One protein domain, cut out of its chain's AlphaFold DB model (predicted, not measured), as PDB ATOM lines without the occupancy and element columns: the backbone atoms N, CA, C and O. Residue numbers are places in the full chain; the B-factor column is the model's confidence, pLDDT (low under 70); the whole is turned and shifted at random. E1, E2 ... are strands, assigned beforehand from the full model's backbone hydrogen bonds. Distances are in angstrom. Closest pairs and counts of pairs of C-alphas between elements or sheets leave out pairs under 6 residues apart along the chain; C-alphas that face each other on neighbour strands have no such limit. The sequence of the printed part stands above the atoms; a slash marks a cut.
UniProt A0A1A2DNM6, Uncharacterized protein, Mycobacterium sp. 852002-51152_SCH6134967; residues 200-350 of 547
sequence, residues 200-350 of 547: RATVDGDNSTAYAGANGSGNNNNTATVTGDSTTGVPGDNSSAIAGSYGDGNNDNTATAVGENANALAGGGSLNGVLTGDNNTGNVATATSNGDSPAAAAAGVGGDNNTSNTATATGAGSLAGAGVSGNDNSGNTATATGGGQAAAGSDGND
ATOM      1  N   ARG A 200      47.810  27.721 138.648       98.56
ATOM      2  CA  ARG A 200      49.004  28.128 137.905       98.56
ATOM      3  C   ARG A 200      50.270  27.998 138.745       98.56
ATOM      4  O   ARG A 200      50.529  28.836 139.599       98.56
ATOM      5  N   ALA A 201      51.107  27.020 138.412       98.31
ATOM      6  CA  ALA A 201      52.467  26.898 138.930       98.31
ATOM      7  C   ALA A 201      53.484  27.395 137.892       98.31
ATOM      8  O   ALA A 201      53.374  27.122 136.689       98.31
ATOM      9  N   THR A 202      54.479  28.163 138.318       98.50
ATOM     10  CA  THR A 202      55.509  28.723 137.438       98.50
ATOM     11  C   THR A 202      56.840  28.841 138.169       98.50
ATOM     12  O   THR A 202      56.889  29.431 139.235       98.50
ATOM     13  N   VAL A 203      57.916  28.352 137.554       97.19
ATOM     14  CA  VAL A 203      59.307  28.525 137.985       97.19
ATOM     15  C   VAL A 203      60.138  29.112 136.834       97.19
ATOM     16  O   VAL A 203      59.958  28.729 135.671       97.19
ATOM     17  N   ASP A 204      61.020  30.052 137.171       95.69
ATOM     18  CA  ASP A 204      62.155  30.553 136.381       95.69
ATOM     19  C   ASP A 204      63.378  30.650 137.316       95.69
ATOM     20  O   ASP A 204      63.636  31.698 137.913       95.69
ATOM     21  N   GLY A 205      64.073  29.523 137.486       93.00
ATOM     22  CA  GLY A 205      65.219  29.335 138.380       93.00
ATOM     23  C   GLY A 205      65.572  27.851 138.563       93.00
ATOM     24  O   GLY A 205      64.695  26.985 138.485       93.00
ATOM     25  N   ASP A 206      66.848  27.554 138.787       91.88
ATOM     26  CA  ASP A 206      67.380  26.197 138.960       91.88
ATOM     27  C   ASP A 206      67.071  25.644 140.368       91.88
ATOM     28  O   ASP A 206      67.072  26.366 141.365       91.88
ATOM     29  N   ASN A 207      66.808  24.337 140.464       94.62
ATOM     30  CA  ASN A 207      66.448  23.601 141.692       94.62
ATOM     31  C   ASN A 207      65.210  24.145 142.448       94.62
ATOM     32  O   ASN A 207      64.973  23.793 143.602       94.62
ATOM     33  N   SER A 208      64.414  24.991 141.792       96.25
ATOM     34  CA  SER A 208      63.295  25.726 142.390       96.25
ATOM     35  C   SER A 208      61.930  25.085 142.160       96.25
ATOM     36  O   SER A 208      61.734  24.336 141.204       96.25
ATOM     37  N   THR A 209      60.970  25.394 143.032       97.31
ATOM     38  CA  THR A 209      59.750  24.596 143.230       97.31
ATOM     39  C   THR A 209      58.481  25.456 143.287       97.31
ATOM     40  O   THR A 209      58.418  26.409 144.055       97.31
ATOM     41  N   ALA A 210      57.436  25.106 142.529       97.31
ATOM     42  CA  ALA A 210      56.124  25.761 142.601       97.31
ATOM     43  C   ALA A 210      54.955  24.757 142.683       97.31
ATOM     44  O   ALA A 210      54.810  23.917 141.797       97.31
ATOM     45  N   TYR A 211      54.076  24.888 143.680       97.56
ATOM     46  CA  TYR A 211      52.854  24.083 143.853       97.56
ATOM     47  C   TYR A 211      51.619  24.988 143.911       97.56
ATOM     48  O   TYR A 211      51.573  25.898 144.728       97.56
ATOM     49  N   ALA A 212      50.617  24.753 143.064       97.62
ATOM     50  CA  ALA A 212      49.383  25.537 143.012       97.62
ATOM     51  C   ALA A 212      48.150  24.624 142.926       97.62
ATOM     52  O   ALA A 212      47.976  23.917 141.930       97.62
ATOM     53  N   GLY A 213      47.277  24.652 143.935       96.00
ATOM     54  CA  GLY A 213      46.061  23.831 143.980       96.00
ATOM     55  C   GLY A 213      46.298  22.319 143.938       96.00
ATOM     56  O   GLY A 213      45.472  21.603 143.381       96.00
ATOM     57  N   ALA A 214      47.456  21.842 144.397       93.19
ATOM     58  CA  ALA A 214      47.899  20.460 144.214       93.19
ATOM     59  C   ALA A 214      47.794  19.626 145.505       93.19
ATOM     60  O   ALA A 214      47.870  20.164 146.605       93.19
ATOM     61  N   ASN A 215      47.710  18.301 145.360       91.12
ATOM     62  CA  ASN A 215      47.719  17.308 146.441       91.12
ATOM     63  C   ASN A 215      46.567  17.503 147.446       91.12
ATOM     64  O   ASN A 215      46.780  17.671 148.643       91.12
ATOM     65  N   GLY A 216      45.348  17.523 146.917       90.88
ATOM     66  CA  GLY A 216      44.088  17.790 147.614       90.88
ATOM     67  C   GLY A 216      42.977  18.038 146.592       90.88
ATOM     68  O   GLY A 216      43.242  17.975 145.388       90.88
ATOM     69  N   SER A 217      41.750  18.311 147.025       93.69
ATOM     70  CA  SER A 217      40.565  18.371 146.157       93.69
ATOM     71  C   SER A 217      39.805  19.695 146.245       93.69
ATOM     72  O   SER A 217      39.668  20.299 147.301       93.69
ATOM     73  N   GLY A 218      39.242  20.151 145.126       95.81
ATOM     74  CA  GLY A 218      38.451  21.381 145.066       95.81
ATOM     75  C   GLY A 218      39.269  22.662 145.256       95.81
ATOM     76  O   GLY A 218      38.690  23.700 145.573       95.81
ATOM     77  N   ASN A 219      40.587  22.607 145.048       96.44
ATOM     78  CA  ASN A 219      41.477  23.758 145.137       96.44
ATOM     79  C   ASN A 219      41.527  24.488 143.786       96.44
ATOM     80  O   ASN A 219      42.056  23.948 142.807       96.44
ATOM     81  N   ASN A 220      40.976  25.702 143.686       97.88
ATOM     82  CA  ASN A 220      40.846  26.412 142.407       97.88
ATOM     83  C   ASN A 220      41.550  27.772 142.380       97.88
ATOM     84  O   ASN A 220      41.685  28.456 143.388       97.88
ATOM     85  N   ASN A 221      41.927  28.193 141.170       98.06
ATOM     86  CA  ASN A 221      42.473  29.513 140.830       98.06
ATOM     87  C   ASN A 221      43.809  29.884 141.513       98.06
ATOM     88  O   ASN A 221      44.323  30.980 141.280       98.06
ATOM     89  N   ASN A 222      44.403  28.991 142.311       98.19
ATOM     90  CA  ASN A 222      45.618  29.276 143.070       98.19
ATOM     91  C   ASN A 222      46.809  29.551 142.137       98.19
ATOM     92  O   ASN A 222      46.951  28.926 141.079       98.19
ATOM     93  N   THR A 223      47.695  30.464 142.532       98.56
ATOM     94  CA  THR A 223      48.864  30.871 141.739       98.56
ATOM     95  C   THR A 223      50.147  30.791 142.561       98.56
ATOM     96  O   THR A 223      50.319  31.532 143.519       98.56
ATOM     97  N   ALA A 224      51.086  29.942 142.143       98.06
ATOM     98  CA  ALA A 224      52.428  29.842 142.711       98.06
ATOM     99  C   ALA A 224      53.483  30.224 141.668       98.06
ATOM    100  O   ALA A 224      53.531  29.651 140.574       98.06
ATOM    101  N   THR A 225      54.329  31.200 141.994       98.31
ATOM    102  CA  THR A 225      55.359  31.730 141.093       98.31
ATOM    103  C   THR A 225      56.710  31.819 141.793       98.31
ATOM    104  O   THR A 225      56.839  32.528 142.781       98.31
ATOM    105  N   VAL A 226      57.725  31.164 141.235       96.69
ATOM    106  CA  VAL A 226      59.141  31.403 141.524       96.69
ATOM    107  C   VAL A 226      59.787  32.075 140.313       96.69
ATOM    108  O   VAL A 226      59.616  31.610 139.182       96.69
ATOM    109  N   THR A 227      60.541  33.148 140.528       95.00
ATOM    110  CA  THR A 227      61.273  33.878 139.476       95.00
ATOM    111  C   THR A 227      62.551  34.502 140.019       95.00
ATOM    112  O   THR A 227      62.565  34.972 141.152       95.00
ATOM    113  N   GLY A 228      63.590  34.624 139.193       82.56
ATOM    114  CA  GLY A 228      64.729  35.487 139.520       82.56
ATOM    115  C   GLY A 228      64.337  36.951 139.736       82.56
ATOM    116  O   GLY A 228      63.395  37.463 139.119       82.56
ATOM    117  N   ASP A 229      65.076  37.633 140.606       78.69
ATOM    118  CA  ASP A 229      64.927  39.064 140.837       78.69
ATOM    119  C   ASP A 229      65.474  39.846 139.636       78.69
ATOM    120  O   ASP A 229      66.674  40.070 139.476       78.69
ATOM    121  N   SER A 230      64.557  40.319 138.794       77.00
ATOM    122  CA  SER A 230      64.879  41.147 137.628       77.00
ATOM    123  C   SER A 230      65.546  42.496 137.950       77.00
ATOM    124  O   SER A 230      66.027  43.152 137.024       77.00
ATOM    125  N   THR A 231      65.575  42.928 139.217       74.19
ATOM    126  CA  THR A 231      66.159  44.211 139.641       74.19
ATOM    127  C   THR A 231      67.642  44.095 139.998       74.19
ATOM    128  O   THR A 231      68.432  44.936 139.570       74.19
ATOM    129  N   THR A 232      68.043  43.034 140.705       74.88
ATOM    130  CA  THR A 232      69.456  42.713 140.988       74.88
ATOM    131  C   THR A 232      70.098  41.824 139.920       74.88
ATOM    132  O   THR A 232      71.321  41.810 139.786       74.88
ATOM    133  N   GLY A 233      69.291  41.099 139.139       78.31
ATOM    134  CA  GLY A 233      69.748  40.061 138.213       78.31
ATOM    135  C   GLY A 233      70.021  38.710 138.883       78.31
ATOM    136  O   GLY A 233      70.532  37.812 138.215       78.31
ATOM    137  N   VAL A 234      69.696  38.567 140.173       75.75
ATOM    138  CA  VAL A 234      69.823  37.318 140.936       75.75
ATOM    139  C   VAL A 234      68.848  36.268 140.369       75.75
ATOM    140  O   VAL A 234      67.663  36.576 140.207       75.75
ATOM    141  N   PRO A 235      69.311  35.048 140.030       81.88
ATOM    142  CA  PRO A 235      68.464  33.935 139.598       81.88
ATOM    143  C   PRO A 235      67.328  33.587 140.570       81.88
ATOM    144  O   PRO A 235      67.271  34.061 141.699       81.88
ATOM    145  N   GLY A 236      66.381  32.762 140.127       81.56
ATOM    146  CA  GLY A 236      65.239  32.348 140.949       81.56
ATOM    147  C   GLY A 236      65.520  31.085 141.746       81.56
ATOM    148  O   GLY A 236      64.600  30.290 141.912       81.56
ATOM    149  N   ASP A 237      66.781  30.830 142.101       88.75
ATOM    150  CA  ASP A 237      67.298  29.480 142.333       88.75
ATOM    151  C   ASP A 237      67.155  29.036 143.796       88.75
ATOM    152  O   ASP A 237      67.306  29.828 144.730       88.75
ATOM    153  N   ASN A 238      66.910  27.740 144.001       91.94
ATOM    154  CA  ASN A 238      66.656  27.121 145.313       91.94
ATOM    155  C   ASN A 238      65.463  27.747 146.081       91.94
ATOM    156  O   ASN A 238      65.428  27.738 147.312       91.94
ATOM    157  N   SER A 239      64.493  28.301 145.352       95.00
ATOM    158  CA  SER A 239      63.342  29.052 145.869       95.00
ATOM    159  C   SER A 239      62.033  28.264 145.732       95.00
ATOM    160  O   SER A 239      61.877  27.438 144.828       95.00
ATOM    161  N   SER A 240      61.070  28.521 146.621       96.44
ATOM    162  CA  SER A 240      59.823  27.754 146.751       96.44
ATOM    163  C   SER A 240      58.580  28.648 146.783       96.44
ATOM    164  O   SER A 240      58.554  29.646 147.500       96.44
ATOM    165  N   ALA A 241      57.531  28.279 146.046       96.88
ATOM    166  CA  ALA A 241      56.214  28.915 146.097       96.88
ATOM    167  C   ALA A 241      55.100  27.858 146.225       96.88
ATOM    168  O   ALA A 241      54.979  26.982 145.371       96.88
ATOM    169  N   ILE A 242      54.259  27.934 147.255       97.44
ATOM    170  CA  ILE A 242      53.166  26.979 147.513       97.44
ATOM    171  C   ILE A 242      51.866  27.761 147.693       97.44
ATOM    172  O   ILE A 242      51.783  28.589 148.588       97.44
ATOM    173  N   ALA A 243      50.854  27.515 146.862       97.44
ATOM    174  CA  ALA A 243      49.567  28.205 146.908       97.44
ATOM    175  C   ALA A 243      48.396  27.210 146.957       97.44
ATOM    176  O   ALA A 243      48.244  26.398 146.037       97.44
ATOM    177  N   GLY A 244      47.572  27.265 148.006       95.75
ATOM    178  CA  GLY A 244      46.336  26.490 148.173       95.75
ATOM    179  C   GLY A 244      46.485  24.999 147.876       95.75
ATOM    180  O   GLY A 244      45.669  24.431 147.162       95.75
ATOM    181  N   SER A 245      47.586  24.396 148.315       93.69
ATOM    182  CA  SER A 245      47.935  22.989 148.059       93.69
ATOM    183  C   SER A 245      47.945  22.215 149.381       93.69
ATOM    184  O   SER A 245      48.000  22.847 150.429       93.69
ATOM    185  N   TYR A 246      47.948  20.880 149.365       92.00
ATOM    186  CA  TYR A 246      48.002  20.044 150.579       92.00
ATOM    187  C   TYR A 246      46.817  20.275 151.541       92.00
ATOM    188  O   TYR A 246      46.997  20.596 152.714       92.00
ATOM    189  N   GLY A 247      45.602  20.127 151.016       91.50
ATOM    190  CA  GLY A 247      44.322  20.302 151.714       91.50
ATOM    191  C   GLY A 247      43.173  20.426 150.710       91.50
ATOM    192  O   GLY A 247      43.426  20.503 149.503       91.50
ATOM    193  N   ASP A 248      41.931  20.467 151.178       94.00
ATOM    194  CA  ASP A 248      40.727  20.532 150.342       94.00
ATOM    195  C   ASP A 248      40.082  21.935 150.351       94.00
ATOM    196  O   ASP A 248      40.063  22.648 151.349       94.00
ATOM    197  N   GLY A 249      39.509  22.359 149.223       95.69
ATOM    198  CA  GLY A 249      38.733  23.603 149.129       95.69
ATOM    199  C   GLY A 249      39.536  24.909 149.221       95.69
ATOM    200  O   GLY A 249      38.941  25.971 149.398       95.69
ATOM    201  N   ASN A 250      40.862  24.879 149.086       96.19
ATOM    202  CA  ASN A 250      41.709  26.070 149.142       96.19
ATOM    203  C   ASN A 250      41.650  26.847 147.819       96.19
ATOM    204  O   ASN A 250      42.089  26.355 146.776       96.19
ATOM    205  N   ASN A 251      41.114  28.068 147.832       97.69
ATOM    206  CA  ASN A 251      40.781  28.811 146.612       97.69
ATOM    207  C   ASN A 251      41.470  30.181 146.519       97.69
ATOM    208  O   ASN A 251      41.692  30.860 147.515       97.69
ATOM    209  N   ASP A 252      41.782  30.615 145.297       97.75
ATOM    210  CA  ASP A 252      42.248  31.974 144.969       97.75
ATOM    211  C   ASP A 252      43.551  32.434 145.677       97.75
ATOM    212  O   ASP A 252      43.905  33.614 145.626       97.75
ATOM    213  N   ASN A 253      44.308  31.527 146.308       97.75
ATOM    214  CA  ASN A 253      45.526  31.876 147.046       97.75
ATOM    215  C   ASN A 253      46.716  32.158 146.109       97.75
ATOM    216  O   ASN A 253      46.830  31.579 145.025       97.75
ATOM    217  N   THR A 254      47.642  33.024 146.530       98.44
ATOM    218  CA  THR A 254      48.780  33.476 145.708       98.44
ATOM    219  C   THR A 254      50.106  33.457 146.472       98.44
ATOM    220  O   THR A 254      50.294  34.226 147.408       98.44
ATOM    221  N   ALA A 255      51.068  32.650 146.021       98.00
ATOM    222  CA  ALA A 255      52.433  32.608 146.547       98.00
ATOM    223  C   ALA A 255      53.456  33.061 145.493       98.00
ATOM    224  O   ALA A 255      53.477  32.549 144.371       98.00
ATOM    225  N   THR A 256      54.331  34.001 145.856       98.19
ATOM    226  CA  THR A 256      55.356  34.563 144.965       98.19
ATOM    227  C   THR A 256      56.723  34.583 145.647       98.19
ATOM    228  O   THR A 256      56.905  35.285 146.636       98.19
ATOM    229  N   ALA A 257      57.691  33.849 145.107       96.06
ATOM    230  CA  ALA A 257      59.082  33.845 145.548       96.06
ATOM    231  C   ALA A 257      59.990  34.482 144.481       96.06
ATOM    232  O   ALA A 257      59.935  34.123 143.301       96.06
ATOM    233  N   VAL A 258      60.817  35.439 144.896       95.56
ATOM    234  CA  VAL A 258      61.640  36.276 144.018       95.56
ATOM    235  C   VAL A 258      63.101  36.242 144.467       95.56
ATOM    236  O   VAL A 258      63.393  36.506 145.632       95.56
ATOM    237  N   GLY A 259      64.011  35.944 143.540       91.75
ATOM    238  CA  GLY A 259      65.447  35.804 143.811       91.75
ATOM    239  C   GLY A 259      65.841  34.433 144.377       91.75
ATOM    240  O   GLY A 259      65.057  33.481 144.333       91.75
ATOM    241  N   GLU A 260      67.067  34.335 144.893       88.56
ATOM    242  CA  GLU A 260      67.669  33.096 145.409       88.56
ATOM    243  C   GLU A 260      67.243  32.795 146.858       88.56
ATOM    244  O   GLU A 260      67.340  33.653 147.736       88.56
ATOM    245  N   ASN A 261      66.867  31.546 147.145       91.19
ATOM    246  CA  ASN A 261      66.453  31.066 148.477       91.19
ATOM    247  C   ASN A 261      65.190  31.757 149.061       91.19
ATOM    248  O   ASN A 261      65.006  31.814 150.279       91.19
ATOM    249  N   ALA A 262      64.308  32.301 148.223       94.25
ATOM    250  CA  ALA A 262      63.030  32.883 148.639       94.25
ATOM    251  C   ALA A 262      61.943  31.804 148.811       94.25
ATOM    252  O   ALA A 262      61.807  30.913 147.975       94.25
ATOM    253  N   ASN A 263      61.141  31.889 149.875       96.00
ATOM    254  CA  ASN A 263      60.124  30.889 150.218       96.00
ATOM    255  C   ASN A 263      58.766  31.551 150.481       96.00
ATOM    256  O   ASN A 263      58.642  32.303 151.439       96.00
ATOM    257  N   ALA A 264      57.748  31.269 149.668       96.25
ATOM    258  CA  ALA A 264      56.399  31.819 149.809       96.25
ATOM    259  C   ALA A 264      55.345  30.704 149.935       96.25
ATOM    260  O   ALA A 264      55.294  29.808 149.095       96.25
ATOM    261  N   LEU A 265      54.488  30.754 150.953       96.69
ATOM    262  CA  LEU A 265      53.426  29.776 151.208       96.69
ATOM    263  C   LEU A 265      52.097  30.508 151.443       96.69
ATOM    264  O   LEU A 265      52.033  31.354 152.322       96.69
ATOM    265  N   ALA A 266      51.041  30.217 150.688       96.25
ATOM    266  CA  ALA A 266      49.773  30.945 150.744       96.25
ATOM    267  C   ALA A 266      48.564  30.000 150.660       96.25
ATOM    268  O   ALA A 266      48.273  29.483 149.584       96.25
ATOM    269  N   GLY A 267      47.830  29.802 151.753       89.50
ATOM    270  CA  GLY A 267      46.672  28.908 151.815       89.50
ATOM    271  C   GLY A 267      47.039  27.419 151.820       89.50
ATOM    272  O   GLY A 267      47.875  26.969 151.032       89.50
ATOM    273  N   GLY A 268      46.360  26.638 152.657       86.50
ATOM    274  CA  GLY A 268      46.540  25.188 152.725       86.50
ATOM    275  C   GLY A 268      47.816  24.772 153.461       86.50
ATOM    276  O   GLY A 268      48.230  25.410 154.427       86.50
ATOM    277  N   GLY A 269      48.413  23.663 153.037       77.88
ATOM    278  CA  GLY A 269      49.478  22.956 153.739       77.88
ATOM    279  C   GLY A 269      50.888  23.050 153.142       77.88
ATOM    280  O   GLY A 269      51.198  23.845 152.255       77.88
ATOM    281  N   SER A 270      51.766  22.190 153.662       81.69
ATOM    282  CA  SER A 270      53.210  22.170 153.390       81.69
ATOM    283  C   SER A 270      53.659  20.902 152.651       81.69
ATOM    284  O   SER A 270      53.061  19.838 152.796       81.69
ATOM    285  N   LEU A 271      54.774  21.004 151.916       69.06
ATOM    286  CA  LEU A 271      55.359  19.975 151.035       69.06
ATOM    287  C   LEU A 271      55.448  18.557 151.624       69.06
ATOM    288  O   LEU A 271      55.310  17.581 150.890       69.06
ATOM    289  N   ASN A 272      55.677  18.446 152.935       69.88
ATOM    290  CA  ASN A 272      55.833  17.170 153.638       69.88
ATOM    291  C   ASN A 272      54.510  16.598 154.198       69.88
ATOM    292  O   ASN A 272      54.545  15.596 154.908       69.88
ATOM    293  N   GLY A 273      53.361  17.244 153.956       58.84
ATOM    294  CA  GLY A 273      52.057  16.858 154.518       58.84
ATOM    295  C   GLY A 273      51.935  17.026 156.041       58.84
ATOM    296  O   GLY A 273      51.000  16.510 156.639       58.84
ATOM    297  N   VAL A 274      52.896  17.712 156.674       64.62
ATOM    298  CA  VAL A 274      52.960  17.938 158.136       64.62
ATOM    299  C   VAL A 274      52.000  19.041 158.586       64.62
ATOM    300  O   VAL A 274      51.478  18.992 159.694       64.62
ATOM    301  N   LEU A 275      51.760  20.011 157.706       76.44
ATOM    302  CA  LEU A 275      50.671  20.972 157.806       76.44
ATOM    303  C   LEU A 275      49.729  20.698 156.639       76.44
ATOM    304  O   LEU A 275      50.195  20.563 155.503       76.44
ATOM    305  N   THR A 276      48.437  20.656 156.930       81.50
ATOM    306  CA  THR A 276      47.332  20.719 155.972       81.50
ATOM    307  C   THR A 276      46.413  21.859 156.389       81.50
ATOM    308  O   THR A 276      46.538  22.372 157.499       81.50
ATOM    309  N   GLY A 277      45.501  22.261 155.518       87.75
ATOM    310  CA  GLY A 277      44.479  23.237 155.867       87.75
ATOM    311  C   GLY A 277      43.415  23.289 154.789       87.75
ATOM    312  O   GLY A 277      43.758  23.250 153.604       87.75
ATOM    313  N   ASP A 278      42.156  23.397 155.191       93.06
ATOM    314  CA  ASP A 278      41.015  23.309 154.286       93.06
ATOM    315  C   ASP A 278      40.266  24.649 154.167       93.06
ATOM    316  O   ASP A 278      40.251  25.482 155.071       93.06
ATOM    317  N   ASN A 279      39.603  24.876 153.032       94.50
ATOM    318  CA  ASN A 279      38.788  26.068 152.739       94.50
ATOM    319  C   ASN A 279      39.539  27.423 152.747       94.50
ATOM    320  O   ASN A 279      38.907  28.478 152.616       94.50
ATOM    321  N   ASN A 280      40.874  27.437 152.855       93.88
ATOM    322  CA  ASN A 280      41.650  28.677 152.935       93.88
ATOM    323  C   ASN A 280      41.547  29.465 151.628       93.88
ATOM    324  O   ASN A 280      41.879  28.953 150.554       93.88
ATOM    325  N   THR A 281      41.079  30.709 151.708       95.69
ATOM    326  CA  THR A 281      40.636  31.463 150.532       95.69
ATOM    327  C   THR A 281      41.282  32.846 150.428       95.69
ATOM    328  O   THR A 281      41.168  33.680 151.326       95.69
ATOM    329  N   GLY A 282      41.917  33.121 149.286       94.81
ATOM    330  CA  GLY A 282      42.425  34.450 148.928       94.81
ATOM    331  C   GLY A 282      43.658  34.922 149.706       94.81
ATOM    332  O   GLY A 282      43.908  36.124 149.754       94.81
ATOM    333  N   ASN A 283      44.418  34.018 150.327       95.75
ATOM    334  CA  ASN A 283      45.627  34.377 151.071       95.75
ATOM    335  C   ASN A 283      46.805  34.676 150.125       95.75
ATOM    336  O   ASN A 283      46.895  34.111 149.032       95.75
ATOM    337  N   VAL A 284      47.725  35.553 150.535       97.69
ATOM    338  CA  VAL A 284      48.798  36.092 149.683       97.69
ATOM    339  C   VAL A 284      50.146  36.081 150.404       97.69
ATOM    340  O   VAL A 284      50.326  36.794 151.382       97.69
ATOM    341  N   ALA A 285      51.134  35.350 149.889       96.88
ATOM    342  CA  ALA A 285      52.506  35.365 150.403       96.88
ATOM    343  C   ALA A 285      53.506  35.823 149.335       96.88
ATOM    344  O   ALA A 285      53.511  35.314 148.215       96.88
ATOM    345  N   THR A 286      54.383  36.761 149.688       97.69
ATOM    346  CA  THR A 286      55.437  37.288 148.811       97.69
ATOM    347  C   THR A 286      56.778  37.284 149.532       97.69
ATOM    348  O   THR A 286      56.963  38.026 150.490       97.69
ATOM    349  N   ALA A 287      57.734  36.489 149.065       95.75
ATOM    350  CA  ALA A 287      59.103  36.472 149.567       95.75
ATOM    351  C   ALA A 287      60.070  36.977 148.491       95.75
ATOM    352  O   ALA A 287      60.083  36.458 147.378       95.75
ATOM    353  N   THR A 288      60.904  37.955 148.827       94.88
ATOM    354  CA  THR A 288      61.898  38.558 147.932       94.88
ATOM    355  C   THR A 288      63.261  38.521 148.605       94.88
ATOM    356  O   THR A 288      63.507  39.262 149.555       94.88
ATOM    357  N   SER A 289      64.154  37.668 148.115       89.19
ATOM    358  CA  SER A 289      65.520  37.513 148.611       89.19
ATOM    359  C   SER A 289      66.520  38.170 147.660       89.19
ATOM    360  O   SER A 289      66.381  38.092 146.440       89.19
ATOM    361  N   ASN A 290      67.535  38.829 148.219       82.31
ATOM    362  CA  ASN A 290      68.553  39.575 147.472       82.31
ATOM    363  C   ASN A 290      69.992  39.292 147.955       82.31
ATOM    364  O   ASN A 290      70.881  40.125 147.773       82.31
ATOM    365  N   GLY A 291      70.224  38.128 148.573       72.50
ATOM    366  CA  GLY A 291      71.540  37.681 149.039       72.50
ATOM    367  C   GLY A 291      71.530  36.244 149.576       72.50
ATOM    368  O   GLY A 291      70.528  35.544 149.467       72.50
ATOM    369  N   ASP A 292      72.640  35.819 150.190       74.94
ATOM    370  CA  ASP A 292      72.861  34.444 150.689       74.94
ATOM    371  C   ASP A 292      71.862  33.955 151.763       74.94
ATOM    372  O   ASP A 292      71.804  32.754 152.040       74.94
ATOM    373  N   SER A 293      71.120  34.861 152.409       82.31
ATOM    374  CA  SER A 293      70.171  34.537 153.483       82.31
ATOM    375  C   SER A 293      68.733  34.581 152.963       82.31
ATOM    376  O   SER A 293      68.357  35.588 152.360       82.31
ATOM    377  N   PRO A 294      67.904  33.558 153.234       88.50
ATOM    378  CA  PRO A 294      66.563  33.448 152.671       88.50
ATOM    379  C   PRO A 294      65.639  34.592 153.106       88.50
ATOM    380  O   PRO A 294      65.799  35.167 154.183       88.50
ATOM    381  N   ALA A 295      64.625  34.853 152.283       92.25
ATOM    382  CA  ALA A 295      63.418  35.574 152.679       92.25
ATOM    383  C   ALA A 295      62.247  34.579 152.726       92.25
ATOM    384  O   ALA A 295      62.140  33.727 151.838       92.25
ATOM    385  N   ALA A 296      61.377  34.665 153.731       95.31
ATOM    386  CA  ALA A 296      60.301  33.695 153.948       95.31
ATOM    387  C   ALA A 296      58.954  34.375 154.229       95.31
ATOM    388  O   ALA A 296      58.860  35.193 155.136       95.31
ATOM    389  N   ALA A 297      57.908  34.032 153.480       95.44
ATOM    390  CA  ALA A 297      56.552  34.544 153.646       95.44
ATOM    391  C   ALA A 297      55.539  33.386 153.740       95.44
ATOM    392  O   ALA A 297      55.543  32.502 152.889       95.44
ATOM    393  N   ALA A 298      54.652  33.400 154.729       94.56
ATOM    394  CA  ALA A 298      53.583  32.420 154.923       94.56
ATOM    395  C   ALA A 298      52.252  33.147 155.171       94.56
ATOM    396  O   ALA A 298      52.235  34.103 155.932       94.56
ATOM    397  N   ALA A 299      51.150  32.750 154.534       93.38
ATOM    398  CA  ALA A 299      49.868  33.452 154.614       93.38
ATOM    399  C   ALA A 299      48.662  32.491 154.569       93.38
ATOM    400  O   ALA A 299      48.468  31.824 153.558       93.38
ATOM    401  N   GLY A 300      47.829  32.396 155.608       90.31
ATOM    402  CA  GLY A 300      46.681  31.473 155.640       90.31
ATOM    403  C   GLY A 300      47.073  29.992 155.636       90.31
ATOM    404  O   GLY A 300      46.377  29.180 155.030       90.31
ATOM    405  N   VAL A 301      48.246  29.656 156.180       90.06
ATOM    406  CA  VAL A 301      48.885  28.334 156.038       90.06
ATOM    407  C   VAL A 301      48.672  27.505 157.299       90.06
ATOM    408  O   VAL A 301      48.955  27.984 158.391       90.06
ATOM    409  N   GLY A 302      48.287  26.238 157.145       84.31
ATOM    410  CA  GLY A 302      48.347  25.234 158.214       84.31
ATOM    411  C   GLY A 302      47.150  25.158 159.165       84.31
ATOM    412  O   GLY A 302      47.293  24.562 160.227       84.31
ATOM    413  N   GLY A 303      46.001  25.721 158.790       84.19
ATOM    414  CA  GLY A 303      44.711  25.522 159.459       84.19
ATOM    415  C   GLY A 303      43.548  25.804 158.502       84.19
ATOM    416  O   GLY A 303      43.778  25.877 157.293       84.19
ATOM    417  N   ASP A 304      42.323  25.959 159.004       88.38
ATOM    418  CA  ASP A 304      41.102  25.949 158.179       88.38
ATOM    419  C   ASP A 304      40.389  27.306 158.074       88.38
ATOM    420  O   ASP A 304      40.407  28.119 158.992       88.38
ATOM    421  N   ASN A 305      39.663  27.531 156.974       89.56
ATOM    422  CA  ASN A 305      38.857  28.736 156.714       89.56
ATOM    423  C   ASN A 305      39.651  30.060 156.743       89.56
ATOM    424  O   ASN A 305      39.055  31.135 156.842       89.56
ATOM    425  N   ASN A 306      40.980  30.027 156.633       87.38
ATOM    426  CA  ASN A 306      41.792  31.237 156.698       87.38
ATOM    427  C   ASN A 306      41.566  32.080 155.443       87.38
ATOM    428  O   ASN A 306      41.780  31.623 154.316       87.38
ATOM    429  N   THR A 307      41.107  33.313 155.630       88.38
ATOM    430  CA  THR A 307      40.647  34.209 154.571       88.38
ATOM    431  C   THR A 307      41.450  35.505 154.494       88.38
ATOM    432  O   THR A 307      41.593  36.252 155.459       88.38
ATOM    433  N   SER A 308      41.895  35.840 153.280       90.06
ATOM    434  CA  SER A 308      42.502  37.142 152.937       90.06
ATOM    435  C   SER A 308      43.777  37.527 153.712       90.06
ATOM    436  O   SER A 308      44.139  38.704 153.757       90.06
ATOM    437  N   ASN A 309      44.480  36.566 154.310       89.69
ATOM    438  CA  ASN A 309      45.698  36.835 155.075       89.69
ATOM    439  C   ASN A 309      46.879  37.100 154.129       89.69
ATOM    440  O   ASN A 309      46.962  36.514 153.051       89.69
ATOM    441  N   THR A 310      47.781  38.007 154.493       94.31
ATOM    442  CA  THR A 310      48.774  38.613 153.594       94.31
ATOM    443  C   THR A 310      50.142  38.708 154.259       94.31
ATOM    444  O   THR A 310      50.283  39.420 155.244       94.31
ATOM    445  N   ALA A 311      51.178  38.073 153.708       93.69
ATOM    446  CA  ALA A 311      52.546  38.149 154.219       93.69
ATOM    447  C   ALA A 311      53.575  38.562 153.167       93.69
ATOM    448  O   ALA A 311      53.601  38.026 152.061       93.69
ATOM    449  N   THR A 312      54.469  39.483 153.529       95.88
ATOM    450  CA  THR A 312      55.497  40.020 152.625       95.88
ATOM    451  C   THR A 312      56.869  40.034 153.292       95.88
ATOM    452  O   THR A 312      57.089  40.822 154.195       95.88
ATOM    453  N   ALA A 313      57.831  39.228 152.852       93.50
ATOM    454  CA  ALA A 313      59.213  39.272 153.337       93.50
ATOM    455  C   ALA A 313      60.156  39.789 152.248       93.50
ATOM    456  O   ALA A 313      60.114  39.309 151.120       93.50
ATOM    457  N   THR A 314      60.991  40.785 152.548       92.06
ATOM    458  CA  THR A 314      61.823  41.475 151.551       92.06
ATOM    459  C   THR A 314      63.219  41.802 152.077       92.06
ATOM    460  O   THR A 314      63.401  42.606 152.991       92.06
ATOM    461  N   GLY A 315      64.225  41.244 151.416       86.81
ATOM    462  CA  GLY A 315      65.630  41.378 151.771       86.81
ATOM    463  C   GLY A 315      66.155  40.173 152.546       86.81
ATOM    464  O   GLY A 315      65.401  39.438 153.187       86.81
ATOM    465  N   ALA A 316      67.468  39.978 152.466       84.75
ATOM    466  CA  ALA A 316      68.175  38.873 153.101       84.75
ATOM    467  C   ALA A 316      67.840  38.740 154.604       84.75
ATOM    468  O   ALA A 316      68.100  39.653 155.389       84.75
ATOM    469  N   GLY A 317      67.294  37.586 155.007       83.38
ATOM    470  CA  GLY A 317      66.968  37.264 156.401       83.38
ATOM    471  C   GLY A 317      65.607  37.754 156.916       83.38
ATOM    472  O   GLY A 317      65.361  37.641 158.115       83.38
ATOM    473  N   SER A 318      64.728  38.291 156.066       88.19
ATOM    474  CA  SER A 318      63.379  38.711 156.479       88.19
ATOM    475  C   SER A 318      62.343  37.576 156.449       88.19
ATOM    476  O   SER A 318      62.363  36.718 155.568       88.19
ATOM    477  N   LEU A 319      61.407  37.597 157.400       91.25
ATOM    478  CA  LEU A 319      60.417  36.540 157.663       91.25
ATOM    479  C   LEU A 319      59.036  37.131 157.958       91.25
ATOM    480  O   LEU A 319      58.952  37.890 158.905       91.25
ATOM    481  N   ALA A 320      57.967  36.745 157.262       90.06
ATOM    482  CA  ALA A 320      56.596  37.200 157.517       90.06
ATOM    483  C   ALA A 320      55.588  36.031 157.533       90.06
ATOM    484  O   ALA A 320      55.511  35.302 156.556       90.06
ATOM    485  N   GLY A 321      54.783  35.854 158.584       90.75
ATOM    486  CA  GLY A 321      53.751  34.793 158.690       90.75
ATOM    487  C   GLY A 321      52.327  35.244 159.083       90.75
ATOM    488  O   GLY A 321      52.050  35.362 160.263       90.75
ATOM    489  N   ALA A 322      51.411  35.477 158.140       85.69
ATOM    490  CA  ALA A 322      50.059  36.017 158.354       85.69
ATOM    491  C   ALA A 322      48.916  34.983 158.404       85.69
ATOM    492  O   ALA A 322      48.677  34.329 157.397       85.69
ATOM    493  N   GLY A 323      48.142  34.860 159.486       79.88
ATOM    494  CA  GLY A 323      47.090  33.837 159.588       79.88
ATOM    495  C   GLY A 323      47.675  32.435 159.460       79.88
ATOM    496  O   GLY A 323      47.321  31.700 158.540       79.88
ATOM    497  N   VAL A 324      48.693  32.128 160.263       81.94
ATOM    498  CA  VAL A 324      49.523  30.928 160.099       81.94
ATOM    499  C   VAL A 324      49.388  30.017 161.317       81.94
ATOM    500  O   VAL A 324      50.014  30.288 162.339       81.94
ATOM    501  N   SER A 325      48.755  28.859 161.086       76.50
ATOM    502  CA  SER A 325      48.626  27.647 161.930       76.50
ATOM    503  C   SER A 325      47.273  27.370 162.606       76.50
ATOM    504  O   SER A 325      47.154  26.340 163.272       76.50
ATOM    505  N   GLY A 326      46.241  28.190 162.399       73.44
ATOM    506  CA  GLY A 326      44.916  27.967 162.992       73.44
ATOM    507  C   GLY A 326      43.756  28.400 162.106       73.44
ATOM    508  O   GLY A 326      43.874  28.330 160.884       73.44
ATOM    509  N   ASN A 327      42.610  28.744 162.705       78.12
ATOM    510  CA  ASN A 327      41.314  28.653 162.026       78.12
ATOM    511  C   ASN A 327      40.524  29.967 161.984       78.12
ATOM    512  O   ASN A 327      40.582  30.777 162.900       78.12
ATOM    513  N   ASP A 328      39.733  30.136 160.921       79.81
ATOM    514  CA  ASP A 328      38.879  31.301 160.659       79.81
ATOM    515  C   ASP A 328      39.632  32.657 160.646       79.81
ATOM    516  O   ASP A 328      39.001  33.713 160.743       79.81
ATOM    517  N   ASN A 329      40.965  32.650 160.470       74.62
ATOM    518  CA  ASN A 329      41.797  33.855 160.370       74.62
ATOM    519  C   ASN A 329      41.271  34.811 159.303       74.62
ATOM    520  O   ASN A 329      41.207  34.412 158.136       74.62
ATOM    521  N   SER A 330      40.983  36.070 159.645       75.19
ATOM    522  CA  SER A 330      40.425  37.017 158.674       75.19
ATOM    523  C   SER A 330      41.161  38.365 158.596       75.19
ATOM    524  O   SER A 330      41.063  39.214 159.475       75.19
ATOM    525  N   GLY A 331      41.826  38.602 157.456       74.56
ATOM    526  CA  GLY A 331      42.355  39.925 157.065       74.56
ATOM    527  C   GLY A 331      43.775  40.259 157.541       74.56
ATOM    528  O   GLY A 331      44.196  41.418 157.502       74.56
ATOM    529  N   ASN A 332      44.532  39.260 157.968       77.06
ATOM    530  CA  ASN A 332      45.735  39.457 158.765       77.06
ATOM    531  C   ASN A 332      46.928  39.898 157.879       77.06
ATOM    532  O   ASN A 332      47.198  39.244 156.877       77.06
ATOM    533  N   THR A 333      47.659  40.981 158.205       87.69
ATOM    534  CA  THR A 333      48.759  41.541 157.361       87.69
ATOM    535  C   THR A 333      50.173  41.601 157.998       87.69
ATOM    536  O   THR A 333      50.413  42.387 158.906       87.69
ATOM    537  N   ALA A 334      51.136  40.841 157.449       84.12
ATOM    538  CA  ALA A 334      52.534  40.694 157.896       84.12
ATOM    539  C   ALA A 334      53.508  41.335 156.900       84.12
ATOM    540  O   ALA A 334      53.386  41.082 155.697       84.12
ATOM    541  N   THR A 335      54.536  42.080 157.325       90.06
ATOM    542  CA  THR A 335      55.569  42.575 156.382       90.06
ATOM    543  C   THR A 335      56.977  42.725 156.972       90.06
ATOM    544  O   THR A 335      57.257  43.635 157.730       90.06
ATOM    545  N   ALA A 336      57.913  41.881 156.560       84.12
ATOM    546  CA  ALA A 336      59.287  41.833 157.039       84.12
ATOM    547  C   ALA A 336      60.276  42.445 156.050       84.12
ATOM    548  O   ALA A 336      60.241  42.124 154.861       84.12
ATOM    549  N   THR A 337      61.189  43.291 156.521       86.50
ATOM    550  CA  THR A 337      62.103  44.041 155.652       86.50
ATOM    551  C   THR A 337      63.522  44.179 156.217       86.50
ATOM    552  O   THR A 337      63.723  44.541 157.375       86.50
ATOM    553  N   GLY A 338      64.536  43.930 155.382       74.06
ATOM    554  CA  GLY A 338      65.947  44.225 155.687       74.06
ATOM    555  C   GLY A 338      66.535  43.481 156.894       74.06
ATOM    556  O   GLY A 338      67.354  44.056 157.609       74.06
ATOM    557  N   GLY A 339      66.097  42.246 157.150       75.38
ATOM    558  CA  GLY A 339      66.467  41.461 158.335       75.38
ATOM    559  C   GLY A 339      65.542  41.664 159.542       75.38
ATOM    560  O   GLY A 339      65.661  40.942 160.528       75.38
ATOM    561  N   GLY A 340      64.591  42.600 159.458       74.25
ATOM    562  CA  GLY A 340      63.412  42.610 160.323       74.25
ATOM    563  C   GLY A 340      62.476  41.457 159.955       74.25
ATOM    564  O   GLY A 340      62.491  40.995 158.809       74.25
ATOM    565  N   GLN A 341      61.688  40.986 160.921       84.12
ATOM    566  CA  GLN A 341      60.743  39.866 160.779       84.12
ATOM    567  C   GLN A 341      59.284  40.365 160.728       84.12
ATOM    568  O   GLN A 341      59.050  41.511 160.364       84.12
ATOM    569  N   ALA A 342      58.299  39.500 160.951       77.50
ATOM    570  CA  ALA A 342      56.869  39.774 160.892       77.50
ATOM    571  C   ALA A 342      56.073  38.476 161.091       77.50
ATOM    572  O   ALA A 342      56.569  37.358 160.941       77.50
ATOM    573  N   ALA A 343      54.787  38.655 161.327       82.44
ATOM    574  CA  ALA A 343      53.706  37.698 161.174       82.44
ATOM    575  C   ALA A 343      52.396  38.505 161.056       82.44
ATOM    576  O   ALA A 343      52.494  39.719 160.908       82.44
ATOM    577  N   ALA A 344      51.218  37.883 161.032       71.81
ATOM    578  CA  ALA A 344      49.903  38.537 161.087       71.81
ATOM    579  C   ALA A 344      48.845  37.651 161.727       71.81
ATOM    580  O   ALA A 344      49.005  36.447 161.592       71.81
ATOM    581  N   GLY A 345      47.831  38.255 162.382       64.88
ATOM    582  CA  GLY A 345      46.683  37.609 163.043       64.88
ATOM    583  C   GLY A 345      46.875  36.127 163.253       64.88
ATOM    584  O   GLY A 345      46.600  35.368 162.333       64.88
ATOM    585  N   SER A 346      47.443  35.739 164.387       55.19
ATOM    586  CA  SER A 346      47.690  34.339 164.702       55.19
ATOM    587  C   SER A 346      46.417  33.756 165.314       55.19
ATOM    588  O   SER A 346      46.309  33.586 166.520       55.19
ATOM    589  N   ASP A 347      45.491  33.415 164.417       54.62
ATOM    590  CA  ASP A 347      44.573  32.281 164.537       54.62
ATOM    591  C   ASP A 347      43.141  32.492 165.071       54.62
ATOM    592  O   ASP A 347      42.634  31.633 165.795       54.62
ATOM    593  N   GLY A 348      42.414  33.529 164.610       52.16
ATOM    594  CA  GLY A 348      40.956  33.555 164.833       52.16
ATOM    595  C   GLY A 348      40.066  34.662 164.244       52.16
ATOM    596  O   GLY A 348      40.505  35.571 163.538       52.16
ATOM    597  N   ASN A 349      38.770  34.511 164.567       51.47
ATOM    598  CA  ASN A 349      37.836  35.596 164.914       51.47
ATOM    599  C   ASN A 349      37.817  35.729 166.449       51.47
ATOM    600  O   ASN A 349      38.098  34.751 167.138       51.47
ATOM    601  N   ASP A 350      37.356  36.878 166.953       39.19
ATOM    602  CA  ASP A 350      37.947  37.534 168.127       39.19
ATOM    603  C   ASP A 350      39.413  37.847 167.826       39.19
ATOM    604  O   ASP A 350      40.248  36.979 167.603       39.19
TER     605      ASP A 350
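AT A GLANCE: This is residues 200 to 350 of the 547 residues of an uncharacterized protein of Mycobacterium sp. 852002-51152_SCH6134967 (UniProt A0A1A2DNM6). What shape? The printed part winds in stacked turns, a sandwich of two parallel sheets face to face, odd-numbered strands E1 to E11 and even-numbered E2 to E10, each in order. Built of what? Eleven strands, E1 to E11, hold 58 of 151 printed residues: all strand, no named helix, little regular structure. It is compact, radius of gyration of the C-alphas 13.6 A, spanning 40 by 29 by 22 A.

IN THESE COORDINATES: Which residues? E1 is residues 200-204, E2 209-212, E3 223-227, E4 240-245, E5 254-258, E6 262-268, E7 284-288, E8 295-301, E9 310-314, E10 319-322, E11 333-337. Which anchors? C-alpha 200 is at (49.004, 28.128, 137.905), C-alpha 337 at (62.103, 44.041, 155.652).

HOW THE PARTS SIT: Which strands pair? E1 and E3 are parallel; N 202 and O 224, 2.9 A apart, are within hydrogen-bond range. And between sheets? The closest C-alphas of E7 and E8, Ala 287 and Ala 297, are 5.2 A apart.

THE WHOLE: Any cut? The printed part has no cut; links E3 to E4 and E6 to E7 are long. Low confidence? Residues 271-274 and 345-350 have pLDDT under 70.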